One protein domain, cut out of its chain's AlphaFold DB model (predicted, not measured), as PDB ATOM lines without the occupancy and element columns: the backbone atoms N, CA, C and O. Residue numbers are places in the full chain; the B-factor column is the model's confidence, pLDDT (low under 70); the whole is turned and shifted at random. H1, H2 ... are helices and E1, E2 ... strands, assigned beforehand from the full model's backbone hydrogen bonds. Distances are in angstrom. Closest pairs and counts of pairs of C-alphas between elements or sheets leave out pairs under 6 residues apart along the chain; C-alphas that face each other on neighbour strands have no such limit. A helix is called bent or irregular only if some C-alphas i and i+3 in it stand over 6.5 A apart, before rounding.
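What this domain is: This is residues 460 to 538 of the 538 residues of an uncharacterized protein of Aphis glycines (UniProt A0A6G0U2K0). E2 and E3 make a long, bent hairpin with short E1 at one end and small H1 near E3; residues 516 to 538, with helix H2, stick out as a free arm. The 79 printed residues run E1, E2, E3, H1, H2, class mixed; the antiparallel sheet E1, E2, E3 is a meander, each strand neighbouring the one before. The whole is extended, radius of gyration of the C-alphas 18.4 A, spanning 57 by 35 by 19 A.

How they stand to each other: E1, residues 460 to 462, and E2, residues 468 to 481, form a hairpin; N 469 and O 461 are 2.8 A apart, within hydrogen-bond range. E2 bends by 79 degrees at residue 473 and forms a hairpin with E3, residues 484 to 493; N 475 and O 490 are 2.8 A apart, within range. The closest C-alphas of E3 and H1, residues 507 to 512, are those of Thr 488 and Phe 509, 7.9 A. H2, residues 520 to 535, is apart from the other elements. In H1 and H2 every O i to N i+4 pair is within range.

Where its parts are: E1 begins at C-alpha 460, (-58.148, 7.289, 37.496). E2 is 30.8 A long, E3 26.3 A; H2, 22.6 A, ends at C-alpha 535, (-24.382, 6.428, 0.013).

The domain as a whole: The printed part has no cut. The link E3 to H1 is long. Residues 495 to 501 and 521 to 538 have pLDDT under 70.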
ATOM      1  N   LYS A 460     -58.279   6.246  38.512       71.88
ATOM      2  CA  LYS A 460     -58.148   7.289  37.496       71.88
ATOM      3  C   LYS A 460     -56.687   7.335  37.066       71.88
ATOM      4  O   LYS A 460     -55.828   7.663  37.878       71.88
ATOM      5  N   GLU A 461     -56.417   7.026  35.804       73.94
ATOM      6  CA  GLU A 461     -55.064   7.082  35.246       73.94
ATOM      7  C   GLU A 461     -54.840   8.444  34.594       73.94
ATOM      8  O   GLU A 461     -55.680   8.920  33.826       73.94
ATOM      9  N   LYS A 462     -53.717   9.097  34.891       77.56
ATOM     10  CA  LYS A 462     -53.392  10.409  34.320       77.56
ATOM     11  C   LYS A 462     -52.462  10.235  33.121       77.56
ATOM     12  O   LYS A 462     -51.370   9.694  33.248       77.56
ATOM     13  N   THR A 463     -52.895  10.697  31.951       75.00
ATOM     14  CA  THR A 463     -52.087  10.640  30.720       75.00
ATOM     15  C   THR A 463     -51.110  11.817  30.615       75.00
ATOM     16  O   THR A 463     -51.193  12.780  31.374       75.00
ATOM     17  N   ILE A 464     -50.215  11.764  29.619       78.31
ATOM     18  CA  ILE A 464     -49.215  12.808  29.316       78.31
ATOM     19  C   ILE A 464     -49.852  14.190  29.084       78.31
ATOM     20  O   ILE A 464     -49.241  15.204  29.396       78.31
ATOM     21  N   ASN A 465     -51.087  14.243  28.579       78.50
ATOM     22  CA  ASN A 465     -51.797  15.500  28.309       78.50
ATOM     23  C   ASN A 465     -52.679  15.947  29.485       78.50
ATOM     24  O   ASN A 465     -53.691  16.611  29.269       78.50
ATOM     25  N   ASP A 466     -52.382  15.481  30.700       80.25
ATOM     26  CA  ASP A 466     -53.206  15.653  31.900       80.25
ATOM     27  C   ASP A 466     -54.651  15.128  31.773       80.25
ATOM     28  O   ASP A 466     -55.463  15.302  32.684       80.25
ATOM     29  N   LYS A 467     -54.989  14.433  30.675       82.31
ATOM     30  CA  LYS A 467     -56.304  13.818  30.492       82.31
ATOM     31  C   LYS A 467     -56.404  12.616  31.424       82.31
ATOM     32  O   LYS A 467     -55.572  11.709  31.351       82.31
ATOM     33  N   ILE A 468     -57.418  12.621  32.279       80.25
ATOM     34  CA  ILE A 468     -57.746  11.485  33.135       80.25
ATOM     35  C   ILE A 468     -58.479  10.449  32.283       80.25
ATOM     36  O   ILE A 468     -59.530  10.751  31.719       80.25
ATOM     37  N   VAL A 469     -57.924   9.245  32.194       80.31
ATOM     38  CA  VAL A 469     -58.553   8.092  31.547       80.31
ATOM     39  C   VAL A 469     -59.170   7.219  32.629       80.31
ATOM     40  O   VAL A 469     -58.517   6.826  33.600       80.31
ATOM     41  N   THR A 470     -60.458   6.938  32.476       81.69
ATOM     42  CA  THR A 470     -61.178   6.019  33.350       81.69
ATOM     43  C   THR A 470     -60.851   4.578  32.974       81.69
ATOM     44  O   THR A 470     -60.869   4.186  31.806       81.69
ATOM     45  N   THR A 471     -60.555   3.769  33.985       85.00
ATOM     46  CA  THR A 471     -60.379   2.327  33.816       85.00
ATOM     47  C   THR A 471     -61.747   1.635  33.806       85.00
ATOM     48  O   THR A 471     -62.642   1.960  34.592       85.00
ATOM     49  N   ILE A 472     -61.935   0.685  32.888       87.94
ATOM     50  CA  ILE A 472     -63.106  -0.203  32.835       87.94
ATOM     51  C   ILE A 472     -63.034  -1.208  33.989       87.94
ATOM     52  O   ILE A 472     -64.050  -1.521  34.607       87.94
ATOM     53  N   GLY A 473     -61.830  -1.692  34.289       89.50
ATOM     54  CA  GLY A 473     -61.594  -2.666  35.343       89.50
ATOM     55  C   GLY A 473     -60.167  -3.191  35.324       89.50
ATOM     56  O   GLY A 473     -59.271  -2.580  34.739       89.50
ATOM     57  N   LYS A 474     -59.974  -4.341  35.965       90.38
ATOM     58  CA  LYS A 474     -58.696  -5.040  36.069       90.38
ATOM     59  C   LYS A 474     -58.833  -6.437  35.472       90.38
ATOM     60  O   LYS A 474     -59.894  -7.049  35.576       90.38
ATOM     61  N   ILE A 475     -57.779  -6.922  34.834       90.06
ATOM     62  CA  ILE A 475     -57.688  -8.278  34.293       90.06
ATOM     63  C   ILE A 475     -56.351  -8.876  34.700       90.06
ATOM     64  O   ILE A 475     -55.329  -8.200  34.646       90.06
ATOM     65  N   ILE A 476     -56.347 -10.142  35.095       91.25
ATOM     66  CA  ILE A 476     -55.104 -10.860  35.351       91.25
ATOM     67  C   ILE A 476     -54.722 -11.613  34.079       91.25
ATOM     68  O   ILE A 476     -55.528 -12.360  33.526       91.25
ATOM     69  N   ILE A 477     -53.497 -11.395  33.608       89.69
ATOM     70  CA  ILE A 477     -52.941 -12.042  32.420       89.69
ATOM     71  C   ILE A 477     -51.688 -12.805  32.838       89.69
ATOM     72  O   ILE A 477     -50.859 -12.301  33.598       89.69
ATOM     73  N   ILE A 478     -51.556 -14.029  32.335       90.56
ATOM     74  CA  ILE A 478     -50.331 -14.817  32.452       90.56
ATOM     75  C   ILE A 478     -49.507 -14.571  31.187       90.56
ATOM     76  O   ILE A 478     -49.973 -14.825  30.080       90.56
ATOM     77  N   LEU A 479     -48.300 -14.038  31.349       90.50
ATOM     78  CA  LEU A 479     -47.350 -13.785  30.267       90.50
ATOM     79  C   LEU A 479     -46.245 -14.837  30.310       90.50
ATOM     80  O   LEU A 479     -45.762 -15.160  31.393       90.50
ATOM     81  N   LEU A 480     -45.817 -15.343  29.155       88.06
ATOM     82  CA  LEU A 480     -44.599 -16.142  29.057       88.06
ATOM     83  C   LEU A 480     -43.453 -15.234  28.615       88.06
ATOM     84  O   LEU A 480     -43.410 -14.769  27.477       88.06
ATOM     85  N   LEU A 481     -42.514 -14.982  29.523       87.75
ATOM     86  CA  LEU A 481     -41.273 -14.268  29.223       87.75
ATOM     87  C   LEU A 481     -40.104 -15.165  29.594       87.75
ATOM     88  O   LEU A 481     -39.986 -15.583  30.742       87.75
ATOM     89  N   ASN A 482     -39.222 -15.452  28.636       86.00
ATOM     90  CA  ASN A 482     -38.037 -16.288  28.858       86.00
ATOM     91  C   ASN A 482     -38.380 -17.668  29.457       86.00
ATOM     92  O   ASN A 482     -37.696 -18.122  30.368       86.00
ATOM     93  N   ASN A 483     -39.454 -18.301  28.969       88.75
ATOM     94  CA  ASN A 483     -40.021 -19.561  29.477       88.75
ATOM     95  C   ASN A 483     -40.564 -19.503  30.917       88.75
ATOM     96  O   ASN A 483     -40.998 -20.523  31.449       88.75
ATOM     97  N   ASN A 484     -40.613 -18.321  31.531       87.38
ATOM     98  CA  ASN A 484     -41.213 -18.122  32.842       87.38
ATOM     99  C   ASN A 484     -42.644 -17.612  32.690       87.38
ATOM    100  O   ASN A 484     -42.902 -16.646  31.966       87.38
ATOM    101  N   LYS A 485     -43.577 -18.246  33.406       92.81
ATOM    102  CA  LYS A 485     -44.968 -17.794  33.512       92.81
ATOM    103  C   LYS A 485     -45.066 -16.700  34.567       92.81
ATOM    104  O   LYS A 485     -44.864 -16.955  35.751       92.81
ATOM    105  N   ILE A 486     -45.408 -15.493  34.141       92.19
ATOM    106  CA  ILE A 486     -45.558 -14.324  35.003       92.19
ATOM    107  C   ILE A 486     -47.031 -13.949  35.045       92.19
ATOM    108  O   ILE A 486     -47.614 -13.535  34.045       92.19
ATOM    109  N   LYS A 487     -47.643 -14.092  36.220       92.25
ATOM    110  CA  LYS A 487     -49.019 -13.661  36.471       92.25
ATOM    111  C   LYS A 487     -49.003 -12.183  36.856       92.25
ATOM    112  O   LYS A 487     -48.437 -11.833  37.886       92.25
ATOM    113  N   THR A 488     -49.618 -11.327  36.045       90.75
ATOM    114  CA  THR A 488     -49.649  -9.879  36.288       90.75
ATOM    115  C   THR A 488     -51.051  -9.307  36.113       90.75
ATOM    116  O   THR A 488     -51.842  -9.778  35.297       90.75
ATOM    117  N   GLU A 489     -51.360  -8.274  36.888       91.25
ATOM    118  CA  GLU A 489     -52.604  -7.518  36.774       91.25
ATOM    119  C   GLU A 489     -52.443  -6.382  35.756       91.25
ATOM    120  O   GLU A 489     -51.451  -5.654  35.768       91.25
ATOM    121  N   PHE A 490     -53.430  -6.223  34.879       90.00
ATOM    122  CA  PHE A 490     -53.537  -5.143  33.908       90.00
ATOM    123  C   PHE A 490     -54.789  -4.317  34.174       90.00
ATOM    124  O   PHE A 490     -55.873  -4.853  34.408       90.00
ATOM    125  N   HIS A 491     -54.658  -2.999  34.064       89.62
ATOM    126  CA  HIS A 491     -55.804  -2.101  34.021       89.62
ATOM    127  C   HIS A 491     -56.358  -2.075  32.595       89.62
ATOM    128  O   HIS A 491     -55.649  -1.760  31.639       89.62
ATOM    129  N   VAL A 492     -57.636  -2.409  32.444       87.50
ATOM    130  CA  VAL A 492     -58.340  -2.312  31.165       87.50
ATOM    131  C   VAL A 492     -58.866  -0.894  31.038       87.50
ATOM    132  O   VAL A 492     -59.680  -0.450  31.846       87.50
ATOM    133  N   VAL A 493     -58.406  -0.183  30.020       85.62
ATOM    134  CA  VAL A 493     -58.852   1.169  29.674       85.62
ATOM    135  C   VAL A 493     -59.775   1.111  28.459       85.62
ATOM    136  O   VAL A 493     -59.634   0.235  27.604       85.62
ATOM    137  N   ASP A 494     -60.748   2.018  28.393       75.69
ATOM    138  CA  ASP A 494     -61.626   2.121  27.224       75.69
ATOM    139  C   ASP A 494     -60.862   2.672  26.001       75.69
ATOM    140  O   ASP A 494     -59.719   3.122  26.106       75.69
ATOM    141  N   LYS A 495     -61.501   2.654  24.826       69.25
ATOM    142  CA  LYS A 495     -60.982   3.025  23.490       69.25
ATOM    143  C   LYS A 495     -60.321   4.406  23.382       69.25
ATOM    144  O   LYS A 495     -59.833   4.754  22.311       69.25
ATOM    145  N   GLU A 496     -60.326   5.199  24.447       65.62
ATOM    146  CA  GLU A 496     -59.586   6.455  24.543       65.62
ATOM    147  C   GLU A 496     -58.069   6.262  24.640       65.62
ATOM    148  O   GLU A 496     -57.322   7.239  24.558       65.62
ATOM    149  N   PHE A 497     -57.603   5.022  24.795       67.94
ATOM    150  CA  PHE A 497     -56.184   4.729  24.733       67.94
ATOM    151  C   PHE A 497     -55.633   4.940  23.309       67.94
ATOM    152  O   PHE A 497     -56.251   4.482  22.344       67.94
ATOM    153  N   PRO A 498     -54.487   5.634  23.149       60.31
ATOM    154  CA  PRO A 498     -54.035   6.143  21.852       60.31
ATOM    155  C   PRO A 498     -53.774   5.059  20.802       60.31
ATOM    156  O   PRO A 498     -53.830   5.360  19.610       60.31
ATOM    157  N   ILE A 499     -53.529   3.817  21.224       68.19
ATOM    158  CA  ILE A 499     -53.273   2.692  20.327       68.19
ATOM    159  C   ILE A 499     -54.234   1.548  20.686       68.19
ATOM    160  O   ILE A 499     -54.066   0.885  21.713       68.19
ATOM    161  N   PRO A 500     -55.291   1.319  19.883       64.56
ATOM    162  CA  PRO A 500     -56.227   0.229  20.119       64.56
ATOM    163  C   PRO A 500     -55.521  -1.128  20.096       64.56
ATOM    164  O   PRO A 500     -54.805  -1.429  19.145       64.56
ATOM    165  N   ARG A 501     -55.820  -1.980  21.087       64.44
ATOM    166  CA  ARG A 501     -55.275  -3.349  21.236       64.44
ATOM    167  C   ARG A 501     -53.777  -3.424  21.528       64.44
ATOM    168  O   ARG A 501     -53.244  -4.529  21.535       64.44
ATOM    169  N   ASP A 502     -53.134  -2.294  21.791       73.62
ATOM    170  CA  ASP A 502     -51.759  -2.278  22.264       73.62
ATOM    171  C   ASP A 502     -51.748  -2.265  23.794       73.62
ATOM    172  O   ASP A 502     -52.479  -1.501  24.433       73.62
ATOM    173  N   GLY A 503     -50.980  -3.178  24.379       80.38
ATOM    174  CA  GLY A 503     -50.850  -3.312  25.825       80.38
ATOM    175  C   GLY A 503     -49.586  -2.607  26.285       80.38
ATOM    176  O   GLY A 503     -48.504  -2.917  25.803       80.38
ATOM    177  N   ILE A 504     -49.694  -1.686  27.245       87.12
ATOM    178  CA  ILE A 504     -48.504  -1.063  27.834       87.12
ATOM    179  C   ILE A 504     -48.051  -1.864  29.046       87.12
ATOM    180  O   ILE A 504     -48.786  -2.015  30.022       87.12
ATOM    181  N   LEU A 505     -46.803  -2.323  29.001       89.75
ATOM    182  CA  LEU A 505     -46.105  -2.844  30.169       89.75
ATOM    183  C   LEU A 505     -45.581  -1.668  30.994       89.75
ATOM    184  O   LEU A 505     -44.693  -0.928  30.571       89.75
ATOM    185  N   GLY A 506     -46.181  -1.466  32.166       88.62
ATOM    186  CA  GLY A 506     -45.820  -0.375  33.064       88.62
ATOM    187  C   GLY A 506     -44.433  -0.547  33.686       88.62
ATOM    188  O   GLY A 506     -43.891  -1.648  33.774       88.62
ATOM    189  N   HIS A 507     -43.883   0.552  34.201       87.00
ATOM    190  CA  HIS A 507     -42.563   0.579  34.837       87.00
ATOM    191  C   HIS A 507     -42.406  -0.458  35.963       87.00
ATOM    192  O   HIS A 507     -41.370  -1.108  36.055       87.00
ATOM    193  N   HIS A 508     -43.446  -0.655  36.778       87.62
ATOM    194  CA  HIS A 508     -43.421  -1.629  37.870       87.62
ATOM    195  C   HIS A 508     -43.207  -3.063  37.365       87.62
ATOM    196  O   HIS A 508     -42.359  -3.776  37.892       87.62
ATOM    197  N   PHE A 509     -43.907  -3.442  36.292       90.94
ATOM    198  CA  PHE A 509     -43.742  -4.747  35.657       90.94
ATOM    199  C   PHE A 509     -42.319  -4.926  35.116       90.94
ATOM    200  O   PHE A 509     -41.705  -5.972  35.313       90.94
ATOM    201  N   LEU A 510     -41.778  -3.895  34.461       91.44
ATOM    202  CA  LEU A 510     -40.421  -3.928  33.911       91.44
ATOM    203  C   LEU A 510     -39.363  -4.094  35.014       91.44
ATOM    204  O   LEU A 510     -38.454  -4.904  34.859       91.44
ATOM    205  N   LEU A 511     -39.508  -3.384  36.139       88.25
ATOM    206  CA  LEU A 511     -38.601  -3.509  37.286       88.25
ATOM    207  C   LEU A 511     -38.670  -4.891  37.939       88.25
ATOM    208  O   LEU A 511     -37.632  -5.497  38.182       88.25
ATOM    209  N   GLN A 512     -39.875  -5.408  38.197       90.06
ATOM    210  CA  GLN A 512     -40.056  -6.716  38.841       90.06
ATOM    211  C   GLN A 512     -39.453  -7.869  38.036       90.06
ATOM    212  O   GLN A 512     -39.039  -8.871  38.610       90.06
ATOM    213  N   ASN A 513     -39.396  -7.719  36.714       87.31
ATOM    214  CA  ASN A 513     -38.882  -8.739  35.808       87.31
ATOM    215  C   ASN A 513     -37.456  -8.444  35.318       87.31
ATOM    216  O   ASN A 513     -37.014  -9.070  34.357       87.31
ATOM    217  N   ASN A 514     -36.739  -7.508  35.960       89.69
ATOM    218  CA  ASN A 514     -35.373  -7.109  35.604       89.69
ATOM    219  C   ASN A 514     -35.210  -6.819  34.099       89.69
ATOM    220  O   ASN A 514     -34.226  -7.221  33.475       89.69
ATOM    221  N   ALA A 515     -36.201  -6.154  33.499       87.81
ATOM    222  CA  ALA A 515     -36.194  -5.866  32.074       87.81
ATOM    223  C   ALA A 515     -35.079  -4.865  31.738       87.81
ATOM    224  O   ALA A 515     -35.043  -3.748  32.260       87.81
ATOM    225  N   ILE A 516     -34.188  -5.257  30.829       86.06
ATOM    226  CA  ILE A 516     -33.135  -4.389  30.301       86.06
ATOM    227  C   ILE A 516     -33.669  -3.747  29.022       86.06
ATOM    228  O   ILE A 516     -33.957  -4.436  28.047       86.06
ATOM    229  N   ILE A 517     -33.810  -2.421  29.031       83.88
ATOM    230  CA  ILE A 517     -34.133  -1.650  27.826       83.88
ATOM    231  C   ILE A 517     -32.813  -1.228  27.194       83.88
ATOM    232  O   ILE A 517     -32.243  -0.197  27.570       83.88
ATOM    233  N   ASP A 518     -32.320  -2.024  26.251       83.94
ATOM    234  CA  ASP A 518     -31.147  -1.639  25.479       83.94
ATOM    235  C   ASP A 518     -31.533  -0.582  24.433       83.94
ATOM    236  O   ASP A 518     -32.342  -0.804  23.533       83.94
ATOM    237  N   LYS A 519     -30.974   0.619  24.581       78.06
ATOM    238  CA  LYS A 519     -31.184   1.729  23.641       78.06
ATOM    239  C   LYS A 519     -30.174   1.721  22.495       78.06
ATOM    240  O   LYS A 519     -30.318   2.521  21.571       78.06
ATOM    241  N   GLN A 520     -29.132   0.895  22.565       74.38
ATOM    242  CA  GLN A 520     -28.034   0.924  21.605       74.38
ATOM    243  C   GLN A 520     -28.443   0.342  20.249       74.38
ATOM    244  O   GLN A 520     -28.097   0.944  19.232       74.38
ATOM    245  N   GLU A 521     -29.250  -0.724  20.216       61.31
ATOM    246  CA  GLU A 521     -29.803  -1.286  18.968       61.31
ATOM    247  C   GLU A 521     -30.673  -0.272  18.209       61.31
ATOM    248  O   GLU A 521     -30.451  -0.021  17.025       61.31
ATOM    249  N   LEU A 522     -31.565   0.434  18.912       58.56
ATOM    250  CA  LEU A 522     -32.416   1.487  18.335       58.56
ATOM    251  C   LEU A 522     -31.611   2.625  17.684       58.56
ATOM    252  O   LEU A 522     -32.029   3.205  16.681       58.56
ATOM    253  N   ILE A 523     -30.449   2.963  18.249       59.50
ATOM    254  CA  ILE A 523     -29.566   4.002  17.703       59.50
ATOM    255  C   ILE A 523     -28.773   3.469  16.500       59.50
ATOM    256  O   ILE A 523     -28.481   4.236  15.577       59.50
ATOM    257  N   GLN A 524     -28.415   2.183  16.484       58.56
ATOM    258  CA  GLN A 524     -27.704   1.568  15.361       58.56
ATOM    259  C   GLN A 524     -28.596   1.427  14.122       58.56
ATOM    260  O   GLN A 524     -28.152   1.803  13.037       58.56
ATOM    261  N   GLU A 525     -29.856   1.013  14.269       58.50
ATOM    262  CA  GLU A 525     -30.809   0.933  13.149       58.50
ATOM    263  C   GLU A 525     -31.033   2.304  12.492       58.50
ATOM    264  O   GLU A 525     -30.921   2.447  11.271       58.50
ATOM    265  N   GLN A 526     -31.215   3.355  13.299       58.56
ATOM    266  CA  GLN A 526     -31.341   4.727  12.792       58.56
ATOM    267  C   GLN A 526     -30.063   5.217  12.090       58.56
ATOM    268  O   GLN A 526     -30.132   5.964  11.111       58.56
ATOM    269  N   ARG A 527     -28.877   4.805  12.561       57.44
ATOM    270  CA  ARG A 527     -27.594   5.143  11.918       57.44
ATOM    271  C   ARG A 527     -27.392   4.403  10.596       57.44
ATOM    272  O   ARG A 527     -26.866   5.010   9.664       57.44
ATOM    273  N   ILE A 528     -27.808   3.141  10.498       60.59
ATOM    274  CA  ILE A 528     -27.750   2.361   9.255       60.59
ATOM    275  C   ILE A 528     -28.659   2.998   8.200       60.59
ATOM    276  O   ILE A 528     -28.199   3.247   7.087       60.59
ATOM    277  N   GLU A 529     -29.892   3.375   8.554       55.41
ATOM    278  CA  GLU A 529     -30.781   4.094   7.630       55.41
ATOM    279  C   GLU A 529     -30.173   5.424   7.159       55.41
ATOM    280  O   GLU A 529     -30.195   5.732   5.966       55.41
ATOM    281  N   LEU A 530     -29.562   6.195   8.063       54.53
ATOM    282  CA  LEU A 530     -28.893   7.453   7.713       54.53
ATOM    283  C   LEU A 530     -27.667   7.260   6.807       54.53
ATOM    284  O   LEU A 530     -27.403   8.120   5.965       54.53
ATOM    285  N   ASN A 531     -26.922   6.163   6.956       55.44
ATOM    286  CA  ASN A 531     -25.748   5.872   6.128       55.44
ATOM    287  C   ASN A 531     -26.133   5.338   4.741       55.44
ATOM    288  O   ASN A 531     -25.576   5.806   3.751       55.44
ATOM    289  N   VAL A 532     -27.148   4.472   4.647       54.09
ATOM    290  CA  VAL A 532     -27.713   4.024   3.359       54.09
ATOM    291  C   VAL A 532     -28.257   5.213   2.560       54.09
ATOM    292  O   VAL A 532     -28.099   5.274   1.342       54.09
ATOM    293  N   ILE A 533     -28.851   6.204   3.235       50.97
ATOM    294  CA  ILE A 533     -29.306   7.441   2.588       50.97
ATOM    295  C   ILE A 533     -28.119   8.245   2.033       50.97
ATOM    296  O   ILE A 533     -28.190   8.701   0.896       50.97
ATOM    297  N   LYS A 534     -27.018   8.371   2.784       52.44
ATOM    298  CA  LYS A 534     -25.829   9.123   2.347       52.44
ATOM    299  C   LYS A 534     -25.079   8.470   1.187       52.44
ATOM    300  O   LYS A 534     -24.567   9.191   0.340       52.44
ATOM    301  N   GLU A 535     -25.011   7.142   1.136       52.34
ATOM    302  CA  GLU A 535     -24.382   6.428   0.013       52.34
ATOM    303  C   GLU A 535     -25.241   6.454  -1.254       52.34
ATOM    304  O   GLU A 535     -24.699   6.410  -2.351       52.34
ATOM    305  N   SER A 536     -26.565   6.592  -1.128       48.03
ATOM    306  CA  SER A 536     -27.468   6.739  -2.280       48.03
ATOM    307  C   SER A 536     -27.478   8.138  -2.918       48.03
ATOM    308  O   SER A 536     -28.085   8.312  -3.976       48.03
ATOM    309  N   ASP A 537     -26.832   9.115  -2.272       43.69
ATOM    310  CA  ASP A 537     -26.701  10.508  -2.726       43.69
ATOM    311  C   ASP A 537     -25.325  10.808  -3.382       43.69
ATOM    312  O   ASP A 537     -25.098  11.933  -3.842       43.69
ATOM    313  N   LEU A 538     -24.420   9.818  -3.436       42.72
ATOM    314  CA  LEU A 538     -23.163   9.816  -4.206       42.72
ATOM    315  C   LEU A 538     -23.354   9.049  -5.520       42.72
ATOM    316  O   LEU A 538     -22.747   9.485  -6.529       42.72
TER     317      LEU A 538